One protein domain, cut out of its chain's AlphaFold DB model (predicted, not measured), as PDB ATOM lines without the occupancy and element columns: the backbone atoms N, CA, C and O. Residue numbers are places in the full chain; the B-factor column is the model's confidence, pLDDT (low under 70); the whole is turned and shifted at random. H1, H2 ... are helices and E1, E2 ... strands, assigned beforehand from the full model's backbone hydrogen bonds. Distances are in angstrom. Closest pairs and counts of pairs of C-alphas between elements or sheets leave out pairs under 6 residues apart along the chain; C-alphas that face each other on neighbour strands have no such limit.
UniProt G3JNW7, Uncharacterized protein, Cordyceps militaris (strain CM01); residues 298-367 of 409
ATOM      1  N   ILE A 298     -38.752  45.893 -50.109       73.94
ATOM      2  CA  ILE A 298     -38.336  45.691 -48.724       73.94
ATOM      3  C   ILE A 298     -39.089  46.707 -47.867       73.94
ATOM      4  O   ILE A 298     -38.876  47.914 -47.983       73.94
ATOM      5  N   HIS A 299     -39.982  46.219 -47.012       79.75
ATOM      6  CA  HIS A 299     -40.812  47.079 -46.177       79.75
ATOM      7  C   HIS A 299     -40.133  47.472 -44.864       79.75
ATOM      8  O   HIS A 299     -39.397  46.691 -44.265       79.75
ATOM      9  N   ASN A 300     -40.509  48.641 -44.356       77.94
ATOM     10  CA  ASN A 300     -40.143  49.150 -43.033       77.94
ATOM     11  C   ASN A 300     -38.638  49.286 -42.734       77.94
ATOM     12  O   ASN A 300     -38.190  48.967 -41.635       77.94
ATOM     13  N   VAL A 301     -37.861  49.783 -43.689       75.31
ATOM     14  CA  VAL A 301     -36.429  50.031 -43.506       75.31
ATOM     15  C   VAL A 301     -36.208  51.345 -42.759       75.31
ATOM     16  O   VAL A 301     -36.725  52.398 -43.146       75.31
ATOM     17  N   ASP A 302     -35.400  51.289 -41.704       76.56
ATOM     18  CA  ASP A 302     -34.921  52.470 -40.996       76.56
ATOM     19  C   ASP A 302     -33.689  53.042 -41.710       76.56
ATOM     20  O   ASP A 302     -32.659  52.385 -41.847       76.56
ATOM     21  N   VAL A 303     -33.786  54.290 -42.176       74.19
ATOM     22  CA  VAL A 303     -32.702  54.946 -42.920       74.19
ATOM     23  C   VAL A 303     -31.917  55.870 -42.003       74.19
ATOM     24  O   VAL A 303     -32.413  56.907 -41.557       74.19
ATOM     25  N   PHE A 304     -30.655  55.528 -41.765       69.81
ATOM     26  CA  PHE A 304     -29.733  56.341 -40.976       69.81
ATOM     27  C   PHE A 304     -28.875  57.236 -41.878       69.81
ATOM     28  O   PHE A 304     -28.500  56.868 -42.984       69.81
ATOM     29  N   GLY A 305     -28.563  58.452 -41.418       68.38
ATOM     30  CA  GLY A 305     -27.638  59.360 -42.116       68.38
ATOM     31  C   GLY A 305     -28.205  60.086 -43.342       68.38
ATOM     32  O   GLY A 305     -27.567  61.009 -43.853       68.38
ATOM     33  N   ALA A 306     -29.418  59.756 -43.784       67.56
ATOM     34  CA  ALA A 306     -30.075  60.492 -44.849       67.56
ATOM     35  C   ALA A 306     -30.459  61.912 -44.403       67.56
ATOM     36  O   ALA A 306     -30.998  62.140 -43.322       67.56
ATOM     37  N   SER A 307     -30.214  62.894 -45.269       65.88
ATOM     38  CA  SER A 307     -30.573  64.299 -45.021       65.88
ATOM     39  C   SER A 307     -32.050  64.608 -45.311       65.88
ATOM     40  O   SER A 307     -32.473  65.767 -45.257       65.88
ATOM     41  N   PHE A 308     -32.852  63.580 -45.608       68.19
ATOM     42  CA  PHE A 308     -34.276  63.715 -45.878       68.19
ATOM     43  C   PHE A 308     -35.066  63.736 -44.556       68.19
ATOM     44  O   PHE A 308     -34.818  62.915 -43.680       68.19
ATOM     45  N   PRO A 309     -36.039  64.648 -44.390       65.31
ATOM     46  CA  PRO A 309     -36.810  64.806 -43.155       65.31
ATOM     47  C   PRO A 309     -37.967  63.797 -43.065       65.31
ATOM     48  O   PRO A 309     -39.120  64.188 -42.867       65.31
ATOM     49  N   VAL A 310     -37.686  62.513 -43.281       67.06
ATOM     50  CA  VAL A 310     -38.688  61.453 -43.142       67.06
ATOM     51  C   VAL A 310     -38.488  60.808 -41.777       67.06
ATOM     52  O   VAL A 310     -37.625  59.961 -41.600       67.06
ATOM     53  N   ASP A 311     -39.270  61.254 -40.796       68.56
ATOM     54  CA  ASP A 311     -39.362  60.569 -39.508       68.56
ATOM     55  C   ASP A 311     -40.244  59.325 -39.693       68.56
ATOM     56  O   ASP A 311     -41.476  59.420 -39.668       68.56
ATOM     57  N   GLY A 312     -39.620  58.167 -39.907       76.75
ATOM     58  CA  GLY A 312     -40.302  56.875 -39.917       76.75
ATOM     59  C   GLY A 312     -39.705  55.850 -40.884       76.75
ATOM     60  O   GLY A 312     -38.880  56.209 -41.723       76.75
ATOM     61  N   PRO A 313     -40.150  54.589 -40.768       78.38
ATOM     62  CA  PRO A 313     -39.738  53.518 -41.662       78.38
ATOM     63  C   PRO A 313     -40.153  53.823 -43.108       78.38
ATOM     64  O   PRO A 313     -41.247  54.351 -43.347       78.38
ATOM     65  N   VAL A 314     -39.293  53.487 -44.068       81.12
ATOM     66  CA  VAL A 314     -39.561  53.630 -45.508       81.12
ATOM     67  C   VAL A 314     -39.498  52.278 -46.205       81.12
ATOM     68  O   VAL A 314     -38.804  51.370 -45.760       81.12
ATOM     69  N   ASP A 315     -40.211  52.151 -47.316       81.25
ATOM     70  CA  ASP A 315     -40.158  50.957 -48.151       81.25
ATOM     71  C   ASP A 315     -39.145  51.184 -49.285       81.25
ATOM     72  O   ASP A 315     -39.176  52.233 -49.939       81.25
ATOM     73  N   PHE A 316     -38.247  50.225 -49.517       80.06
ATOM     74  CA  PHE A 316     -37.271  50.250 -50.611       80.06
ATOM     75  C   PHE A 316     -37.691  49.298 -51.713       80.06
ATOM     76  O   PHE A 316     -37.927  48.130 -51.447       80.06
ATOM     77  N   GLU A 317     -37.718  49.768 -52.954       77.69
ATOM     78  CA  GLU A 317     -37.894  48.904 -54.119       77.69
ATOM     79  C   GLU A 317     -36.532  48.660 -54.773       77.69
ATOM     80  O   GLU A 317     -35.830  49.611 -55.126       77.69
ATOM     81  N   VAL A 318     -36.137  47.392 -54.880       76.81
ATOM     82  CA  VAL A 318     -34.833  46.976 -55.406       76.81
ATOM     83  C   VAL A 318     -34.985  46.578 -56.869       76.81
ATOM     84  O   VAL A 318     -35.816  45.741 -57.216       76.81
ATOM     85  N   TYR A 319     -34.162  47.162 -57.734       72.12
ATOM     86  CA  TYR A 319     -34.133  46.841 -59.159       72.12
ATOM     87  C   TYR A 319     -32.749  46.335 -59.547       72.12
ATOM     88  O   TYR A 319     -31.741  46.898 -59.119       72.12
ATOM     89  N   LEU A 320     -32.703  45.301 -60.387       74.12
ATOM     90  CA  LEU A 320     -31.476  44.921 -61.073       74.12
ATOM     91  C   LEU A 320     -31.238  45.940 -62.193       74.12
ATOM     92  O   LEU A 320     -32.112  46.155 -63.033       74.12
ATOM     93  N   VAL A 321     -30.090  46.609 -62.170       73.94
ATOM     94  CA  VAL A 321     -29.722  47.598 -63.185       73.94
ATOM     95  C   VAL A 321     -28.667  46.977 -64.094       73.94
ATOM     96  O   VAL A 321     -27.603  46.591 -63.625       73.94
ATOM     97  N   GLU A 322     -28.947  46.914 -65.395       75.25
ATOM     98  CA  GLU A 322     -27.931  46.653 -66.421       75.25
ATOM     99  C   GLU A 322     -27.093  47.918 -66.625       75.25
ATOM    100  O   GLU A 322     -27.698  48.956 -66.864       75.25
ATOM    101  N   ASP A 323     -25.755  47.833 -66.526       74.25
ATOM    102  CA  ASP A 323     -24.732  48.894 -66.698       74.25
ATOM    103  C   ASP A 323     -25.227  50.244 -67.282       74.25
ATOM    104  O   ASP A 323     -24.897  50.637 -68.407       74.25
ATOM    105  N   ASP A 324     -26.010  50.987 -66.494       79.69
ATOM    106  CA  ASP A 324     -26.601  52.256 -66.904       79.69
ATOM    107  C   ASP A 324     -25.736  53.394 -66.340       79.69
ATOM    108  O   ASP A 324     -25.619  53.545 -65.117       79.69
ATOM    109  N   PRO A 325     -25.125  54.234 -67.196       79.62
ATOM    110  CA  PRO A 325     -24.311  55.357 -66.741       79.62
ATOM    111  C   PRO A 325     -25.092  56.375 -65.893       79.62
ATOM    112  O   PRO A 325     -24.466  57.164 -65.181       79.62
ATOM    113  N   GLU A 326     -26.428  56.392 -65.953       76.38
ATOM    114  CA  GLU A 326     -27.266  57.222 -65.081       76.38
ATOM    115  C   GLU A 326     -27.300  56.697 -63.636       76.38
ATOM    116  O   GLU A 326     -27.388  57.496 -62.699       76.38
ATOM    117  N   VAL A 327     -27.143  55.384 -63.433       76.00
ATOM    118  CA  VAL A 327     -27.124  54.755 -62.101       76.00
ATOM    119  C   VAL A 327     -25.806  54.997 -61.376       76.00
ATOM    120  O   VAL A 327     -25.813  55.205 -60.166       76.00
ATOM    121  N   ALA A 328     -24.697  55.141 -62.107       75.88
ATOM    122  CA  ALA A 328     -23.405  55.535 -61.535       75.88
ATOM    123  C   ALA A 328     -23.411  56.937 -60.881       75.88
ATOM    124  O   ALA A 328     -22.488  57.286 -60.149       75.88
ATOM    125  N   ALA A 329     -24.424  57.766 -61.162       79.69
ATOM    126  CA  ALA A 329     -24.587  59.084 -60.551       79.69
ATOM    127  C   ALA A 329     -25.517  59.080 -59.321       79.69
ATOM    128  O   ALA A 329     -25.693  60.134 -58.696       79.69
ATOM    129  N   LEU A 330     -26.137  57.942 -58.988       77.00
ATOM    130  CA  LEU A 330     -26.996  57.814 -57.815       77.00
ATOM    131  C   LEU A 330     -26.156  57.726 -56.531       77.00
ATOM    132  O   LEU A 330     -25.037  57.218 -56.552       77.00
ATOM    133  N   PRO A 331     -26.663  58.252 -55.404       69.00
ATOM    134  CA  PRO A 331     -25.979  58.132 -54.127       69.00
ATOM    135  C   PRO A 331     -25.945  56.668 -53.682       69.00
ATOM    136  O   PRO A 331     -26.980  56.003 -53.639       69.00
ATOM    137  N   GLU A 332     -24.759  56.202 -53.313       66.75
ATOM    138  CA  GLU A 332     -24.566  54.891 -52.702       66.75
ATOM    139  C   GLU A 332     -25.163  54.894 -51.289       66.75
ATOM    140  O   GLU A 332     -24.979  55.839 -50.512       66.75
ATOM    141  N   VAL A 333     -25.922  53.847 -50.971       65.38
ATOM    142  CA  VAL A 333     -26.502  53.626 -49.645       65.38
ATOM    143  C   VAL A 333     -26.094  52.230 -49.203       65.38
ATOM    144  O   VAL A 333     -26.363  51.258 -49.904       65.38
ATOM    145  N   GLU A 334     -25.451  52.132 -48.043       61.53
ATOM    146  CA  GLU A 334     -25.140  50.850 -47.416       61.53
ATOM    147  C   GLU A 334     -26.373  50.349 -46.655       61.53
ATOM    148  O   GLU A 334     -26.913  51.043 -45.787       61.53
ATOM    149  N   LEU A 335     -26.834  49.145 -46.993       66.56
ATOM    150  CA  LEU A 335     -27.901  48.465 -46.267       66.56
ATOM    151  C   LEU A 335     -27.274  47.669 -45.116       66.56
ATOM    152  O   LEU A 335     -26.578  46.684 -45.349       66.56
ATOM    153  N   ALA A 336     -27.541  48.076 -43.876       66.50
ATOM    154  CA  ALA A 336     -27.220  47.271 -42.705       66.50
ATOM    155  C   ALA A 336     -28.429  46.396 -42.360       66.50
ATOM    156  O   ALA A 336     -29.509  46.911 -42.066       66.50
ATOM    157  N   VAL A 337     -28.250  45.079 -42.414       70.00
ATOM    158  CA  VAL A 337     -29.265  44.119 -41.980       70.00
ATOM    159  C   VAL A 337     -28.982  43.761 -40.524       70.00
ATOM    160  O   VAL A 337     -27.839  43.489 -40.166       70.00
ATOM    161  N   ASP A 338     -30.014  43.788 -39.683       75.38
ATOM    162  CA  ASP A 338     -29.917  43.283 -38.315       75.38
ATOM    163  C   ASP A 338     -29.678  41.769 -38.355       75.38
ATOM    164  O   ASP A 338     -30.515  41.018 -38.858       75.38
ATOM    165  N   GLU A 339     -28.517  41.345 -37.858       68.50
ATOM    166  CA  GLU A 339     -28.066  39.954 -37.879       68.50
ATOM    167  C   GLU A 339     -29.070  39.032 -37.177       68.50
ATOM    168  O   GLU A 339     -29.405  37.979 -37.715       68.50
ATOM    169  N   GLU A 340     -29.629  39.457 -36.037       72.19
ATOM    170  CA  GLU A 340     -30.614  38.663 -35.289       72.19
ATOM    171  C   GLU A 340     -31.930  38.519 -36.070       72.19
ATOM    172  O   GLU A 340     -32.501  37.431 -36.152       72.19
ATOM    173  N   ALA A 341     -32.415  39.601 -36.689       69.56
ATOM    174  CA  ALA A 341     -33.634  39.561 -37.495       69.56
ATOM    175  C   ALA A 341     -33.457  38.735 -38.777       69.56
ATOM    176  O   ALA A 341     -34.386  38.032 -39.189       69.56
ATOM    177  N   PHE A 342     -32.275  38.810 -39.397       70.19
ATOM    178  CA  PHE A 342     -31.907  37.983 -40.540       70.19
ATOM    179  C   PHE A 342     -31.873  36.510 -40.144       70.19
ATOM    180  O   PHE A 342     -32.555  35.699 -40.773       70.19
ATOM    181  N   ALA A 343     -31.162  36.177 -39.064       72.69
ATOM    182  CA  ALA A 343     -31.073  34.810 -38.576       72.69
ATOM    183  C   ALA A 343     -32.464  34.233 -38.291       72.69
ATOM    184  O   ALA A 343     -32.828  33.199 -38.850       72.69
ATOM    185  N   HIS A 344     -33.305  34.965 -37.563       74.88
ATOM    186  CA  HIS A 344     -34.663  34.523 -37.258       74.88
ATOM    187  C   HIS A 344     -35.546  34.366 -38.509       74.88
ATOM    188  O   HIS A 344     -36.339  33.429 -38.604       74.88
ATOM    189  N   HIS A 345     -35.452  35.273 -39.491       70.38
ATOM    190  CA  HIS A 345     -36.273  35.192 -40.707       70.38
ATOM    191  C   HIS A 345     -35.957  33.950 -41.548       70.38
ATOM    192  O   HIS A 345     -36.873  33.323 -42.081       70.38
ATOM    193  N   TYR A 346     -34.677  33.592 -41.638       67.69
ATOM    194  CA  TYR A 346     -34.206  32.447 -42.418       67.69
ATOM    195  C   TYR A 346     -34.096  31.154 -41.596       67.69
ATOM    196  O   TYR A 346     -33.663  30.132 -42.124       67.69
ATOM    197  N   GLY A 347     -34.516  31.169 -40.326       75.00
ATOM    198  CA  GLY A 347     -34.421  30.010 -39.437       75.00
ATOM    199  C   GLY A 347     -32.977  29.614 -39.116       75.00
ATOM    200  O   GLY A 347     -32.702  28.442 -38.881       75.00
ATOM    201  N   LEU A 348     -32.061  30.584 -39.127       74.44
ATOM    202  CA  LEU A 348     -30.645  30.419 -38.810       74.44
ATOM    203  C   LEU A 348     -30.348  30.616 -37.313       74.44
ATOM    204  O   LEU A 348     -29.187  30.720 -36.936       74.44
ATOM    205  N   ASP A 349     -31.366  30.666 -36.449       73.69
ATOM    206  CA  ASP A 349     -31.193  30.854 -34.997       73.69
ATOM    207  C   ASP A 349     -30.305  29.764 -34.354       73.69
ATOM    208  O   ASP A 349     -29.665  30.003 -33.331       73.69
ATOM    209  N   ASP A 350     -30.234  28.586 -34.984       72.06
ATOM    210  CA  ASP A 350     -29.413  27.444 -34.564       72.06
ATOM    211  C   ASP A 350     -28.136  27.264 -35.416       72.06
ATOM    212  O   ASP A 350     -27.453  26.238 -35.319       72.06
ATOM    213  N   VAL A 351     -27.809  28.226 -36.284       72.38
ATOM    214  CA  VAL A 351     -26.657  28.128 -37.188       72.38
ATOM    215  C   VAL A 351     -25.375  28.495 -36.476       72.38
ATOM    216  O   VAL A 351     -25.245  29.548 -35.855       72.38
ATOM    217  N   VAL A 352     -24.380  27.627 -36.625       71.56
ATOM    218  CA  VAL A 352     -23.032  27.904 -36.143       71.56
ATOM    219  C   VAL A 352     -22.261  28.550 -37.285       71.56
ATOM    220  O   VAL A 352     -22.001  27.912 -38.305       71.56
ATOM    221  N   ALA A 353     -21.900  29.820 -37.110       74.44
ATOM    222  CA  ALA A 353     -20.938  30.480 -37.981       74.44
ATOM    223  C   ALA A 353     -19.559  29.845 -37.766       74.44
ATOM    224  O   ALA A 353     -19.147  29.603 -36.630       74.44
ATOM    225  N   ILE A 354     -18.850  29.547 -38.844       72.81
ATOM    226  CA  ILE A 354     -17.552  28.890 -38.835       72.81
ATOM    227  C   ILE A 354     -16.613  29.671 -39.750       72.81
ATOM    228  O   ILE A 354     -16.744  29.652 -40.965       72.81
ATOM    229  N   GLU A 355     -15.623  30.330 -39.168       75.81
ATOM    230  CA  GLU A 355     -14.496  30.913 -39.890       75.81
ATOM    231  C   GLU A 355     -13.492  29.813 -40.283       75.81
ATOM    232  O   GLU A 355     -13.054  29.039 -39.428       75.81
ATOM    233  N   LEU A 356     -13.144  29.707 -41.567       72.56
ATOM    234  CA  LEU A 356     -12.122  28.779 -42.066       72.56
ATOM    235  C   LEU A 356     -10.944  29.585 -42.631       72.56
ATOM    236  O   LEU A 356     -10.866  29.842 -43.827       72.56
ATOM    237  N   GLY A 357      -9.999  29.962 -41.767       67.75
ATOM    238  CA  GLY A 357      -8.795  30.691 -42.185       67.75
ATOM    239  C   GLY A 357      -9.104  32.072 -42.775       67.75
ATOM    240  O   GLY A 357      -9.973  32.773 -42.274       67.75
ATOM    241  N   GLU A 358      -8.377  32.465 -43.825       67.31
ATOM    242  CA  GLU A 358      -8.610  33.728 -44.552       67.31
ATOM    243  C   GLU A 358      -9.688  33.594 -45.648       67.31
ATOM    244  O   GLU A 358     -10.067  34.588 -46.264       67.31
ATOM    245  N   ASP A 359     -10.198  32.379 -45.882       56.72
ATOM    246  CA  ASP A 359     -10.992  32.031 -47.067       56.72
ATOM    247  C   ASP A 359     -12.504  32.291 -46.905       56.72
ATOM    248  O   ASP A 359     -13.253  32.187 -47.876       56.72
ATOM    249  N   GLY A 360     -12.963  32.677 -45.706       62.81
ATOM    250  CA  GLY A 360     -14.320  33.181 -45.485       62.81
ATOM    251  C   GLY A 360     -15.051  32.621 -44.262       62.81
ATOM    252  O   GLY A 360     -14.550  31.773 -43.516       62.81
ATOM    253  N   LEU A 361     -16.265  33.142 -44.059       67.69
ATOM    254  CA  LEU A 361     -17.207  32.727 -43.023       67.69
ATOM    255  C   LEU A 361     -18.237  31.770 -43.636       67.69
ATOM    256  O   LEU A 361     -18.936  32.135 -44.577       67.69
ATOM    257  N   TYR A 362     -18.327  30.568 -43.083       73.62
ATOM    258  CA  TYR A 362     -19.239  29.509 -43.503       73.62
ATOM    259  C   TYR A 362     -20.337  29.333 -42.462       73.62
ATOM    260  O   TYR A 362     -20.114  29.562 -41.272       73.62
ATOM    261  N   PHE A 363     -21.517  28.893 -42.882       70.62
ATOM    262  CA  PHE A 363     -22.656  28.720 -41.984       70.62
ATOM    263  C   PHE A 363     -23.095  27.260 -42.001       70.62
ATOM    264  O   PHE A 363     -23.366  26.698 -43.055       70.62
ATOM    265  N   VAL A 364     -23.148  26.609 -40.837       72.19
ATOM    266  CA  VAL A 364     -23.570  25.203 -40.751       72.19
ATOM    267  C   VAL A 364     -24.897  25.107 -40.016       72.19
ATOM    268  O   VAL A 364     -25.002  25.473 -38.843       72.19
ATOM    269  N   THR A 365     -25.905  24.582 -40.713       70.25
ATOM    270  CA  THR A 365     -27.211  24.235 -40.139       70.25
ATOM    271  C   THR A 365     -27.214  22.774 -39.678       70.25
ATOM    272  O   THR A 365     -26.815  21.900 -40.462       70.25
ATOM    273  N   PRO A 366     -27.705  22.463 -38.462       65.88
ATOM    274  CA  PRO A 366     -28.026  21.086 -38.102       65.88
ATOM    275  C   PRO A 366     -29.047  20.541 -39.100       65.88
ATOM    276  O   PRO A 366     -30.060  21.193 -39.376       65.88
ATOM    277  N   GLN A 367     -28.783  19.361 -39.669       63.16
ATOM    278  CA  GLN A 367     -29.765  18.713 -40.524       63.16
ATOM    279  C   GLN A 367     -30.946  18.361 -39.628       63.16
ATOM    280  O   GLN A 367     -30.853  17.509 -38.746       63.16
TER     281      GLN A 367
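What this domain is: This is residues 298 to 367 of the 409 residues of an uncharacterized protein of Cordyceps militaris (strain CM01) (UniProt G3JNW7). With little regular structure, this is a loosely strung chain with two small strand hairpins, E1-E2 and E3-E4, set far apart, and one short helix, H1, between them; the loop of residues 319 to 332 sticks out. The 70 printed residues run E1, E2, H1, E3, E4, class mixed, with 26 in named elements. Both two-stranded sheets are antiparallel. The whole is only just extended, close to loose, with radius of gyration 17.0 A, spanning 43 by 31 by 20 A.

How they stand to each other: E3, residues 352 to 355, and E4, residues 361 to 366, form a hairpin at 152 degrees; N 354 and O 362 are 2.7 A apart. H1, residues 339 to 346, is apart from E4; its O i to N i+4 pairs are within hydrogen-bond range. E1, residues 298 to 301, and E2, residues 314 to 317, form a hairpin at 155 degrees; N 298 and O 316 are 2.7 A apart. E1 and E2 are apart from E3 and E4.

Where its parts are: E4 spans 16.6 A, H1 10.7 A, E2 10.0 A, E3 9.8 A and E1 7.0 A. C-alpha 298 is at (-38.336, 45.691, -48.724), C-alpha 366 at (-28.026, 21.086, -38.102).

The domain as a whole: The farthest C-alphas, of Pro 309 and Gln 367, are 46.7 A apart. The printed part has no cut. Links E1 to E2 and E2 to H1 are long. Mean pLDDT of the printed part is 72.1, with 24 residues under 70, among them 304 to 311.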